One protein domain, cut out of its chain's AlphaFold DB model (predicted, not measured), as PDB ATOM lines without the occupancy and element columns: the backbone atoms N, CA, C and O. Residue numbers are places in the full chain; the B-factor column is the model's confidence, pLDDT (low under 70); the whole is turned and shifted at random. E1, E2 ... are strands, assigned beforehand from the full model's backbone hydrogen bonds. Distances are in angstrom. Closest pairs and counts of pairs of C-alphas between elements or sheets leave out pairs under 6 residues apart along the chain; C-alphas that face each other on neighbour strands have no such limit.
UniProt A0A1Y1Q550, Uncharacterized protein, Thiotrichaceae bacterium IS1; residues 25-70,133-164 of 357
ATOM      1  N   VAL A  25     215.844 210.408 198.075       75.88
ATOM      2  CA  VAL A  25     215.101 209.417 198.873       75.88
ATOM      3  C   VAL A  25     215.790 208.050 198.924       75.88
ATOM      4  O   VAL A  25     215.355 207.176 199.673       75.88
ATOM      5  N   GLY A  26     216.864 207.853 198.158       76.06
ATOM      6  CA  GLY A  26     217.638 206.615 198.167       76.06
ATOM      7  C   GLY A  26     218.750 206.592 197.124       76.06
ATOM      8  O   GLY A  26     219.005 207.594 196.456       76.06
ATOM      9  N   GLN A  27     219.382 205.431 196.967       80.44
ATOM     10  CA  GLN A  27     220.435 205.195 195.979       80.44
ATOM     11  C   GLN A  27     220.426 203.755 195.449       80.44
ATOM     12  O   GLN A  27     219.888 202.837 196.075       80.44
ATOM     13  N   ILE A  28     221.039 203.555 194.284       80.12
ATOM     14  CA  ILE A  28     221.246 202.227 193.691       80.12
ATOM     15  C   ILE A  28     222.506 201.594 194.285       80.12
ATOM     16  O   ILE A  28     223.582 202.167 194.164       80.12
ATOM     17  N   GLU A  29     222.412 200.405 194.877       74.06
ATOM     18  CA  GLU A  29     223.573 199.739 195.501       74.06
ATOM     19  C   GLU A  29     224.139 198.593 194.666       74.06
ATOM     20  O   GLU A  29     225.333 198.296 194.739       74.06
ATOM     21  N   ASP A  30     223.281 197.943 193.882       77.94
ATOM     22  CA  ASP A  30     223.654 196.806 193.055       77.94
ATOM     23  C   ASP A  30     222.940 196.852 191.712       77.94
ATOM     24  O   ASP A  30     221.731 197.083 191.650       77.94
ATOM     25  N   LEU A  31     223.691 196.572 190.653       78.31
ATOM     26  CA  LEU A  31     223.197 196.392 189.296       78.31
ATOM     27  C   LEU A  31     223.462 194.942 188.923       78.31
ATOM     28  O   LEU A  31     224.560 194.450 189.143       78.31
ATOM     29  N   VAL A  32     222.497 194.223 188.359       79.38
ATOM     30  CA  VAL A  32     222.760 192.819 187.997       79.38
ATOM     31  C   VAL A  32     223.146 192.659 186.529       79.38
ATOM     32  O   VAL A  32     223.860 191.722 186.157       79.38
ATOM     33  N   CYS A  33     222.753 193.624 185.708       79.94
ATOM     34  CA  CYS A  33     223.268 193.834 184.367       79.94
ATOM     35  C   CYS A  33     224.259 195.010 184.354       79.94
ATOM     36  O   CYS A  33     224.348 195.766 185.325       79.94
ATOM     37  N   PRO A  34     225.011 195.193 183.262       82.88
ATOM     38  CA  PRO A  34     225.869 196.359 183.114       82.88
ATOM     39  C   PRO A  34     225.063 197.659 183.160       82.88
ATOM     40  O   PRO A  34     223.925 197.716 182.690       82.88
ATOM     41  N   SER A  35     225.664 198.722 183.684       83.38
ATOM     42  CA  SER A  35     225.031 200.038 183.871       83.38
ATOM     43  C   SER A  35     224.294 200.577 182.639       83.38
ATOM     44  O   SER A  35     223.200 201.138 182.730       83.38
ATOM     45  N   ASN A  36     224.842 200.339 181.447       85.69
ATOM     46  CA  ASN A  36     224.283 200.810 180.187       85.69
ATOM     47  C   ASN A  36     222.951 200.145 179.796       85.69
ATOM     48  O   ASN A  36     222.336 200.640 178.847       85.69
ATOM     49  N   TYR A  37     222.500 199.103 180.505       82.50
ATOM     50  CA  TYR A  37     221.198 198.452 180.317       82.50
ATOM     51  C   TYR A  37     220.043 199.202 180.972       82.50
ATOM     52  O   TYR A  37     218.894 198.993 180.587       82.50
ATOM     53  N   TYR A  38     220.327 200.093 181.918       84.56
ATOM     54  CA  TYR A  38     219.311 200.797 182.688       84.56
ATOM     55  C   TYR A  38     219.240 202.271 182.279       84.56
ATOM     56  O   TYR A  38     220.216 202.870 181.813       84.56
ATOM     57  N   LEU A  39     218.062 202.862 182.438       89.50
ATOM     58  CA  LEU A  39     217.833 204.295 182.330       89.50
ATOM     59  C   LEU A  39     217.001 204.777 183.523       89.50
ATOM     60  O   LEU A  39     216.163 204.041 184.044       89.50
ATOM     61  N   LEU A  40     217.261 206.007 183.956       87.62
ATOM     62  CA  LEU A  40     216.507 206.687 185.004       87.62
ATOM     63  C   LEU A  40     215.747 207.852 184.371       87.62
ATOM     64  O   LEU A  40     216.355 208.757 183.796       87.62
ATOM     65  N   LEU A  41     214.422 207.829 184.448       88.88
ATOM     66  CA  LEU A  41     213.555 208.912 184.001       88.88
ATOM     67  C   LEU A  41     213.187 209.768 185.209       88.88
ATOM     68  O   LEU A  41     212.477 209.310 186.102       88.88
ATOM     69  N   ARG A  42     213.657 211.012 185.216       89.12
ATOM     70  CA  ARG A  42     213.355 211.984 186.265       89.12
ATOM     71  C   ARG A  42     212.226 212.902 185.830       89.12
ATOM     72  O   ARG A  42     212.230 213.406 184.705       89.12
ATOM     73  N   GLN A  43     211.252 213.127 186.709       84.12
ATOM     74  CA  GLN A  43     210.128 214.009 186.398       84.12
ATOM     75  C   GLN A  43     210.620 215.414 186.026       84.12
ATOM     76  O   GLN A  43     211.439 216.009 186.719       84.12
ATOM     77  N   GLY A  44     210.114 215.943 184.910       84.62
ATOM     78  CA  GLY A  44     210.498 217.260 184.391       84.62
ATOM     79  C   GLY A  44     211.770 217.276 183.536       84.62
ATOM     80  O   GLY A  44     212.028 218.281 182.872       84.62
ATOM     81  N   GLU A  45     212.531 216.181 183.470       89.62
ATOM     82  CA  GLU A  45     213.690 216.078 182.582       89.62
ATOM     83  C   GLU A  45     213.306 215.526 181.206       89.62
ATOM     84  O   GLU A  45     212.485 214.622 181.067       89.62
ATOM     85  N   ARG A  46     213.913 216.090 180.154       86.88
ATOM     86  CA  ARG A  46     213.647 215.688 178.761       86.88
ATOM     87  C   ARG A  46     214.445 214.465 178.322       86.88
ATOM     88  O   ARG A  46     214.097 213.841 177.324       86.88
ATOM     89  N   SER A  47     215.533 214.161 179.020       89.06
ATOM     90  CA  SER A  47     216.466 213.097 178.667       89.06
ATOM     91  C   SER A  47     216.632 212.133 179.836       89.06
ATOM     92  O   SER A  47     216.811 212.601 180.959       89.06
ATOM     93  N   PRO A  48     216.639 210.812 179.589       89.88
ATOM     94  CA  PRO A  48     216.977 209.840 180.617       89.88
ATOM     95  C   PRO A  48     218.390 210.072 181.159       89.88
ATOM     96  O   PRO A  48     219.309 210.388 180.396       89.88
ATOM     97  N   ARG A  49     218.579 209.854 182.460       88.06
ATOM     98  CA  ARG A  49     219.893 209.868 183.104       88.06
ATOM     99  C   ARG A  49     220.556 208.487 183.027       88.06
ATOM    100  O   ARG A  49     219.855 207.468 183.056       88.06
ATOM    101  N   PRO A  50     221.897 208.431 182.922       85.88
ATOM    102  CA  PRO A  50     222.627 207.182 183.084       85.88
ATOM    103  C   PRO A  50     222.450 206.653 184.510       85.88
ATOM    104  O   PRO A  50     222.364 207.424 185.462       85.88
ATOM    105  N   VAL A  51     222.407 205.330 184.633       84.81
ATOM    106  CA  VAL A  51     222.288 204.619 185.906       84.81
ATOM    107  C   VAL A  51     223.638 204.010 186.248       84.81
ATOM    108  O   VAL A  51     224.133 203.166 185.518       84.81
ATOM    109  N   ASN A  52     224.201 204.429 187.369       84.50
ATOM    110  CA  ASN A  52     225.457 203.968 187.957       84.50
ATOM    111  C   ASN A  52     225.217 203.406 189.373       84.50
ATOM    112  O   ASN A  52     224.207 203.719 190.011       84.50
ATOM    113  N   VAL A  53     226.174 202.646 189.910       80.31
ATOM    114  CA  VAL A  53     226.221 202.330 191.351       80.31
ATOM    115  C   VAL A  53     226.298 203.646 192.132       80.31
ATOM    116  O   VAL A  53     227.057 204.526 191.749       80.31
ATOM    117  N   PHE A  54     225.509 203.802 193.189       79.50
ATOM    118  CA  PHE A  54     225.292 205.034 193.964       79.50
ATOM    119  C   PHE A  54     224.602 206.183 193.224       79.50
ATOM    120  O   PHE A  54     224.691 207.332 193.643       79.50
ATOM    121  N   THR A  55     223.883 205.903 192.133       81.62
ATOM    122  CA  THR A  55     223.001 206.930 191.556       81.62
ATOM    123  C   THR A  55     221.927 207.296 192.564       81.62
ATOM    124  O   THR A  55     221.165 206.426 192.991       81.62
ATOM    125  N   GLU A  56     221.854 208.579 192.905       83.19
ATOM    126  CA  GLU A  56     220.823 209.124 193.776       83.19
ATOM    127  C   GLU A  56     219.446 209.081 193.114       83.19
ATOM    128  O   GLU A  56     219.254 209.505 191.966       83.19
ATOM    129  N   LEU A  57     218.474 208.611 193.886       79.38
ATOM    130  CA  LEU A  57     217.083 208.467 193.495       79.38
ATOM    131  C   LEU A  57     216.246 209.552 194.157       79.38
ATOM    132  O   LEU A  57     216.383 209.824 195.351       79.38
ATOM    133  N   GLN A  58     215.356 210.150 193.377       83.38
ATOM    134  CA  GLN A  58     214.401 211.156 193.819       83.38
ATOM    135  C   GLN A  58     212.984 210.594 193.784       83.38
ATOM    136  O   GLN A  58     212.672 209.685 193.014       83.38
ATOM    137  N   ALA A  59     212.108 211.147 194.620       78.06
ATOM    138  CA  ALA A  59     210.698 210.787 194.585       78.06
ATOM    139  C   ALA A  59     210.117 211.031 193.181       78.06
ATOM    140  O   ALA A  59     210.301 212.102 192.602       78.06
ATOM    141  N   GLY A  60     209.407 210.040 192.642       79.81
ATOM    142  CA  GLY A  60     208.837 210.102 191.296       79.81
ATOM    143  C   GLY A  60     209.797 209.726 190.164       79.81
ATOM    144  O   GLY A  60     209.340 209.628 189.023       79.81
ATOM    145  N   ASP A  61     211.079 209.467 190.446       84.00
ATOM    146  CA  ASP A  61     211.969 208.847 189.464       84.00
ATOM    147  C   ASP A  61     211.398 207.490 189.023       84.00
ATOM    148  O   ASP A  61     210.834 206.736 189.821       84.00
ATOM    149  N   THR A  62     211.551 207.174 187.739       82.31
ATOM    150  CA  THR A  62     211.187 205.876 187.162       82.31
ATOM    151  C   THR A  62     212.440 205.201 186.630       82.31
ATOM    152  O   THR A  62     213.113 205.728 185.744       82.31
ATOM    153  N   LEU A  63     212.751 204.023 187.159       83.50
ATOM    154  CA  LEU A  63     213.789 203.160 186.604       83.50
ATOM    155  C   LEU A  63     213.193 202.315 185.478       83.50
ATOM    156  O   LEU A  63     212.024 201.949 185.529       83.50
ATOM    157  N   ALA A  64     213.975 202.037 184.439       80.88
ATOM    158  CA  ALA A  64     213.577 201.109 183.386       80.88
ATOM    159  C   ALA A  64     214.799 200.494 182.698       80.88
ATOM    160  O   ALA A  64     215.904 201.043 182.742       80.88
ATOM    161  N   LEU A  65     214.590 199.374 182.006       79.25
ATOM    162  CA  LEU A  65     215.564 198.873 181.041       79.25
ATOM    163  C   LEU A  65     215.504 199.702 179.762       79.25
ATOM    164  O   LEU A  65     214.432 200.108 179.305       79.25
ATOM    165  N   LYS A  66     216.664 199.933 179.151       82.75
ATOM    166  CA  LYS A  66     216.722 200.589 177.851       82.75
ATOM    167  C   LYS A  66     216.047 199.697 176.803       82.75
ATOM    168  O   LYS A  66     216.421 198.527 176.676       82.75
ATOM    169  N   PRO A  67     215.107 200.237 176.008       70.75
ATOM    170  CA  PRO A  67     214.517 199.483 174.913       70.75
ATOM    171  C   PRO A  67     215.613 199.063 173.927       70.75
ATOM    172  O   PRO A  67     216.555 199.816 173.672       70.75
ATOM    173  N   ASN A  68     215.480 197.861 173.367       66.19
ATOM    174  CA  ASN A  68     216.390 197.294 172.363       66.19
ATOM    175  C   ASN A  68     217.831 197.028 172.829       66.19
ATOM    176  O   ASN A  68     218.674 196.715 171.990       66.19
ATOM    177  N   GLN A  69     218.143 197.109 174.130       63.88
ATOM    178  CA  GLN A  69     219.342 196.420 174.605       63.88
ATOM    179  C   GLN A  69     219.075 194.919 174.475       63.88
ATOM    180  O   GLN A  69     218.023 194.459 174.926       63.88
ATOM    181  N   PRO A  70     219.958 194.146 173.827       55.62
ATOM    182  CA  PRO A  70     219.821 192.705 173.792       55.62
ATOM    183  C   PRO A  70     220.020 192.204 175.222       55.62
ATOM    184  O   PRO A  70     221.133 191.977 175.688       55.62
ATOM    185  N   LEU A 133     217.909 194.163 190.529       73.50
ATOM    186  CA  LEU A 133     218.311 195.460 191.062       73.50
ATOM    187  C   LEU A 133     218.100 195.491 192.577       73.50
ATOM    188  O   LEU A 133     217.044 195.072 193.046       73.50
ATOM    189  N   SER A 134     219.058 196.040 193.325       76.31
ATOM    190  CA  SER A 134     218.887 196.327 194.755       76.31
ATOM    191  C   SER A 134     218.922 197.831 194.999       76.31
ATOM    192  O   SER A 134     219.875 198.520 194.624       76.31
ATOM    193  N   LEU A 135     217.864 198.328 195.630       74.44
ATOM    194  CA  LEU A 135     217.664 199.718 196.007       74.44
ATOM    195  C   LEU A 135     217.802 199.863 197.516       74.44
ATOM    196  O   LEU A 135     217.195 199.101 198.270       74.44
ATOM    197  N   HIS A 136     218.513 200.892 197.954       72.56
ATOM    198  CA  HIS A 136     218.448 201.341 199.335       72.56
ATOM    199  C   HIS A 136     217.605 202.607 199.396       72.56
ATOM    200  O   HIS A 136     217.966 203.632 198.817       72.56
ATOM    201  N   LEU A 137     216.444 202.509 200.043       71.12
ATOM    202  CA  LEU A 137     215.518 203.620 200.232       71.12
ATOM    203  C   LEU A 137     215.614 204.068 201.689       71.12
ATOM    204  O   LEU A 137     215.503 203.254 202.604       71.12
ATOM    205  N   ASN A 138     215.836 205.358 201.910       64.12
ATOM    206  CA  ASN A 138     216.176 205.879 203.229       64.12
ATOM    207  C   ASN A 138     215.099 205.564 204.274       64.12
ATOM    208  O   ASN A 138     213.913 205.841 204.080       64.12
ATOM    209  N   GLY A 139     215.529 205.010 205.411       61.12
ATOM    210  CA  GLY A 139     214.636 204.626 206.509       61.12
ATOM    211  C   GLY A 139     213.766 203.401 206.211       61.12
ATOM    212  O   GLY A 139     212.880 203.083 207.004       61.12
ATOM    213  N   GLN A 140     214.008 202.710 205.097       64.88
ATOM    214  CA  GLN A 140     213.338 201.469 204.729       64.88
ATOM    215  C   GLN A 140     214.363 200.339 204.547       64.88
ATOM    216  O   GLN A 140     215.527 200.598 204.242       64.88
ATOM    217  N   PRO A 141     213.961 199.070 204.739       68.94
ATOM    218  CA  PRO A 141     214.781 197.936 204.335       68.94
ATOM    219  C   PRO A 141     215.132 198.020 202.847       68.94
ATOM    220  O   PRO A 141     214.322 198.493 202.045       68.94
ATOM    221  N   SER A 142     216.311 197.516 202.476       69.19
ATOM    222  CA  SER A 142     216.720 197.408 201.076       69.19
ATOM    223  C   SER A 142     215.627 196.711 200.260       69.19
ATOM    224  O   SER A 142     215.134 195.648 200.649       69.19
ATOM    225  N   LYS A 143     215.234 197.310 199.134       77.81
ATOM    226  CA  LYS A 143     214.231 196.758 198.227       77.81
ATOM    227  C   LYS A 143     214.913 196.151 197.016       77.81
ATOM    228  O   LYS A 143     215.605 196.835 196.270       77.81
ATOM    229  N   THR A 144     214.663 194.874 196.792       79.94
ATOM    230  CA  THR A 144     215.126 194.173 195.603       79.94
ATOM    231  C   THR A 144     214.007 194.130 194.568       79.94
ATOM    232  O   THR A 144     212.880 193.795 194.923       79.94
ATOM    233  N   LEU A 145     214.299 194.497 193.319       75.56
ATOM    234  CA  LEU A 145     213.349 194.444 192.204       75.56
ATOM    235  C   LEU A 145     213.619 193.230 191.315       75.56
ATOM    236  O   LEU A 145     214.778 192.913 191.018       75.56
ATOM    237  N   LYS A 146     212.539 192.593 190.859       81.62
ATOM    238  CA  LYS A 146     212.536 191.556 189.816       81.62
ATOM    239  C   LYS A 146     212.352 192.141 188.414       81.62
ATOM    240  O   LYS A 146     212.140 193.343 188.248       81.62
ATOM    241  N   TYR A 147     212.457 191.288 187.394       71.50
ATOM    242  CA  TYR A 147     212.359 191.696 185.990       71.50
ATOM    243  C   TYR A 147     211.013 192.339 185.631       71.50
ATOM    244  O   TYR A 147     210.969 193.375 184.971       71.50
ATOM    245  N   ASP A 148     209.915 191.754 186.094       74.88
ATOM    246  CA  ASP A 148     208.551 192.248 185.897       74.88
ATOM    247  C   ASP A 148     208.218 193.490 186.745       74.88
ATOM    248  O   ASP A 148     207.292 194.233 186.424       74.88
ATOM    249  N   GLU A 149     209.014 193.771 187.776       77.69
ATOM    250  CA  GLU A 149     208.855 194.919 188.674       77.69
ATOM    251  C   GLU A 149     209.656 196.156 188.238       77.69
ATOM    252  O   GLU A 149     209.621 197.181 188.919       77.69
ATOM    253  N   LEU A 150     210.384 196.099 187.117       68.94
ATOM    254  CA  LEU A 150     211.320 197.160 186.723       68.94
ATOM    255  C   LEU A 150     210.695 198.508 186.430       68.94
ATOM    256  O   LEU A 150     211.399 199.501 186.567       68.94
ATOM    257  N   ALA A 151     209.422 198.564 186.037       74.38
ATOM    258  CA  ALA A 151     208.676 199.815 185.909       74.38
ATOM    259  C   ALA A 151     208.330 200.371 187.304       74.38
ATOM    260  O   ALA A 151     207.168 200.577 187.655       74.38
ATOM    261  N   TYR A 152     209.359 200.568 188.126       77.06
ATOM    262  CA  TYR A 152     209.248 200.965 189.515       77.06
ATOM    263  C   TYR A 152     209.357 202.482 189.630       77.06
ATOM    264  O   TYR A 152     210.352 203.085 189.218       77.06
ATOM    265  N   THR A 153     208.324 203.096 190.205       80.31
ATOM    266  CA  THR A 153     208.332 204.512 190.583       80.31
ATOM    267  C   THR A 153     208.778 204.642 192.030       80.31
ATOM    268  O   THR A 153     208.196 204.019 192.924       80.31
ATOM    269  N   ILE A 154     209.791 205.469 192.269       76.25
ATOM    270  CA  ILE A 154     210.325 205.684 193.610       76.25
ATOM    271  C   ILE A 154     209.286 206.427 194.470       76.25
ATOM    272  O   ILE A 154     208.849 207.521 194.086       76.25
ATOM    273  N   PRO A 155     208.874 205.872 195.626       72.25
ATOM    274  CA  PRO A 155     207.887 206.508 196.488       72.25
ATOM    275  C   PRO A 155     208.452 207.778 197.136       72.25
ATOM    276  O   PRO A 155     209.661 207.937 197.310       72.25
ATOM    277  N   THR A 156     207.569 208.683 197.549       72.25
ATOM    278  CA  THR A 156     207.939 209.829 198.389       72.25
ATOM    279  C   THR A 156     208.473 209.338 199.739       72.25
ATOM    280  O   THR A 156     207.743 208.673 200.474       72.25
ATOM    281  N   GLY A 157     209.730 209.660 200.058       61.34
ATOM    282  CA  GLY A 157     210.434 209.249 201.280       61.34
ATOM    283  C   GLY A 157     211.074 210.422 202.032       61.34
ATOM    284  O   GLY A 157     210.984 211.572 201.603       61.34
ATOM    285  N   GLY A 158     211.704 210.129 203.176       51.97
ATOM    286  CA  GLY A 158     212.395 211.123 204.004       51.97
ATOM    287  C   GLY A 158     213.622 211.732 203.313       51.97
ATOM    288  O   GLY A 158     214.301 211.071 202.531       51.97
ATOM    289  N   THR A 159     213.897 213.004 203.608       47.03
ATOM    290  CA  THR A 159     215.014 213.781 203.047       47.03
ATOM    291  C   THR A 159     216.368 213.333 203.590       47.03
ATOM    292  O   THR A 159     216.489 213.107 204.793       47.03
ATOM    293  N   THR A 160     217.405 213.324 202.746       48.94
ATOM    294  CA  THR A 160     218.813 213.214 203.175       48.94
ATOM    295  C   THR A 160     219.635 214.461 202.823       48.94
ATOM    296  O   THR A 160     219.262 215.192 201.903       48.94
ATOM    297  N   PRO A 161     220.732 214.740 203.556       47.91
ATOM    298  CA  PRO A 161     221.665 215.819 203.232       47.91
ATOM    299  C   PRO A 161     222.495 215.496 201.978       47.91
ATOM    300  O   PRO A 161     223.187 214.485 201.927       47.91
ATOM    301  N   THR A 162     222.475 216.396 200.997       53.78
ATOM    302  CA  THR A 162     223.105 216.293 199.663       53.78
ATOM    303  C   THR A 162     224.557 216.800 199.627       53.78
ATOM    304  O   THR A 162     224.941 217.554 198.739       53.78
ATOM    305  N   VAL A 163     225.377 216.512 200.641       49.75
ATOM    306  CA  VAL A 163     226.646 217.260 200.824       49.75
ATOM    307  C   VAL A 163     227.844 216.664 200.050       49.75
ATOM    308  O   VAL A 163     228.945 217.199 200.132       49.75
ATOM    309  N   PHE A 164     227.676 215.610 199.236       58.47
ATOM    310  CA  PHE A 164     228.824 214.864 198.675       58.47
ATOM    311  C   PHE A 164     228.806 214.557 197.169       58.47
ATOM    312  O   PHE A 164     229.508 213.640 196.733       58.47
TER     313      PHE A 164
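This is residues 25 to 70 and 133 to 164 of the 357 residues of an uncharacterized protein of Thiotrichaceae bacterium IS1 (UniProt A0A1Y1Q550). This model has little regular structure: a strongly twisted sheet, E3 E1 E5 E6, and a separate two-strand ribbon, E2 E4, are joined by loops. The unnamed residues 146 to 164 run on from E6 past E4. The printed part has 78 residues, 26 in six named strands, E1 to E6 in order, and no named helix; both sheets are antiparallel, the class all strand. It is compact, radius of gyration of the C-alphas 12.1 A, spanning 37 by 28 by 22 A.

Find C-alpha 25 at (215.101, 209.417, 198.873); E1, residues 25 to 31, runs 18.1 A from there. E5 is 133 to 137, 12.6 A; E3 is 56 to 58; E6, 143 to 145, ends at (213.349, 194.444, 192.204). E2 is 38 to 41, E4 62 to 65.

Within hydrogen-bond range you find N 27 and O 136 (E1, E5), 2.9 A; N 57 and O 26 (E3, E1), 2.8 A; N 135 and O 143 (hairpin E5, E6), 2.8 A; N 39 and O 64 (E2, E4), 2.8 A. The four-strand sheet is only just strongly twisted: its C-alphas lie up to 4.4 A off the best plane through all of them. E1 and E4, for instance, are apart.

Residues 71 to 132 are cut out; C-alphas 70 and 133 are 17.6 A apart. The link E2 to E3 is long. Residues 68 to 70, 138 to 142, 150 and 157 to 164 have pLDDT under 70.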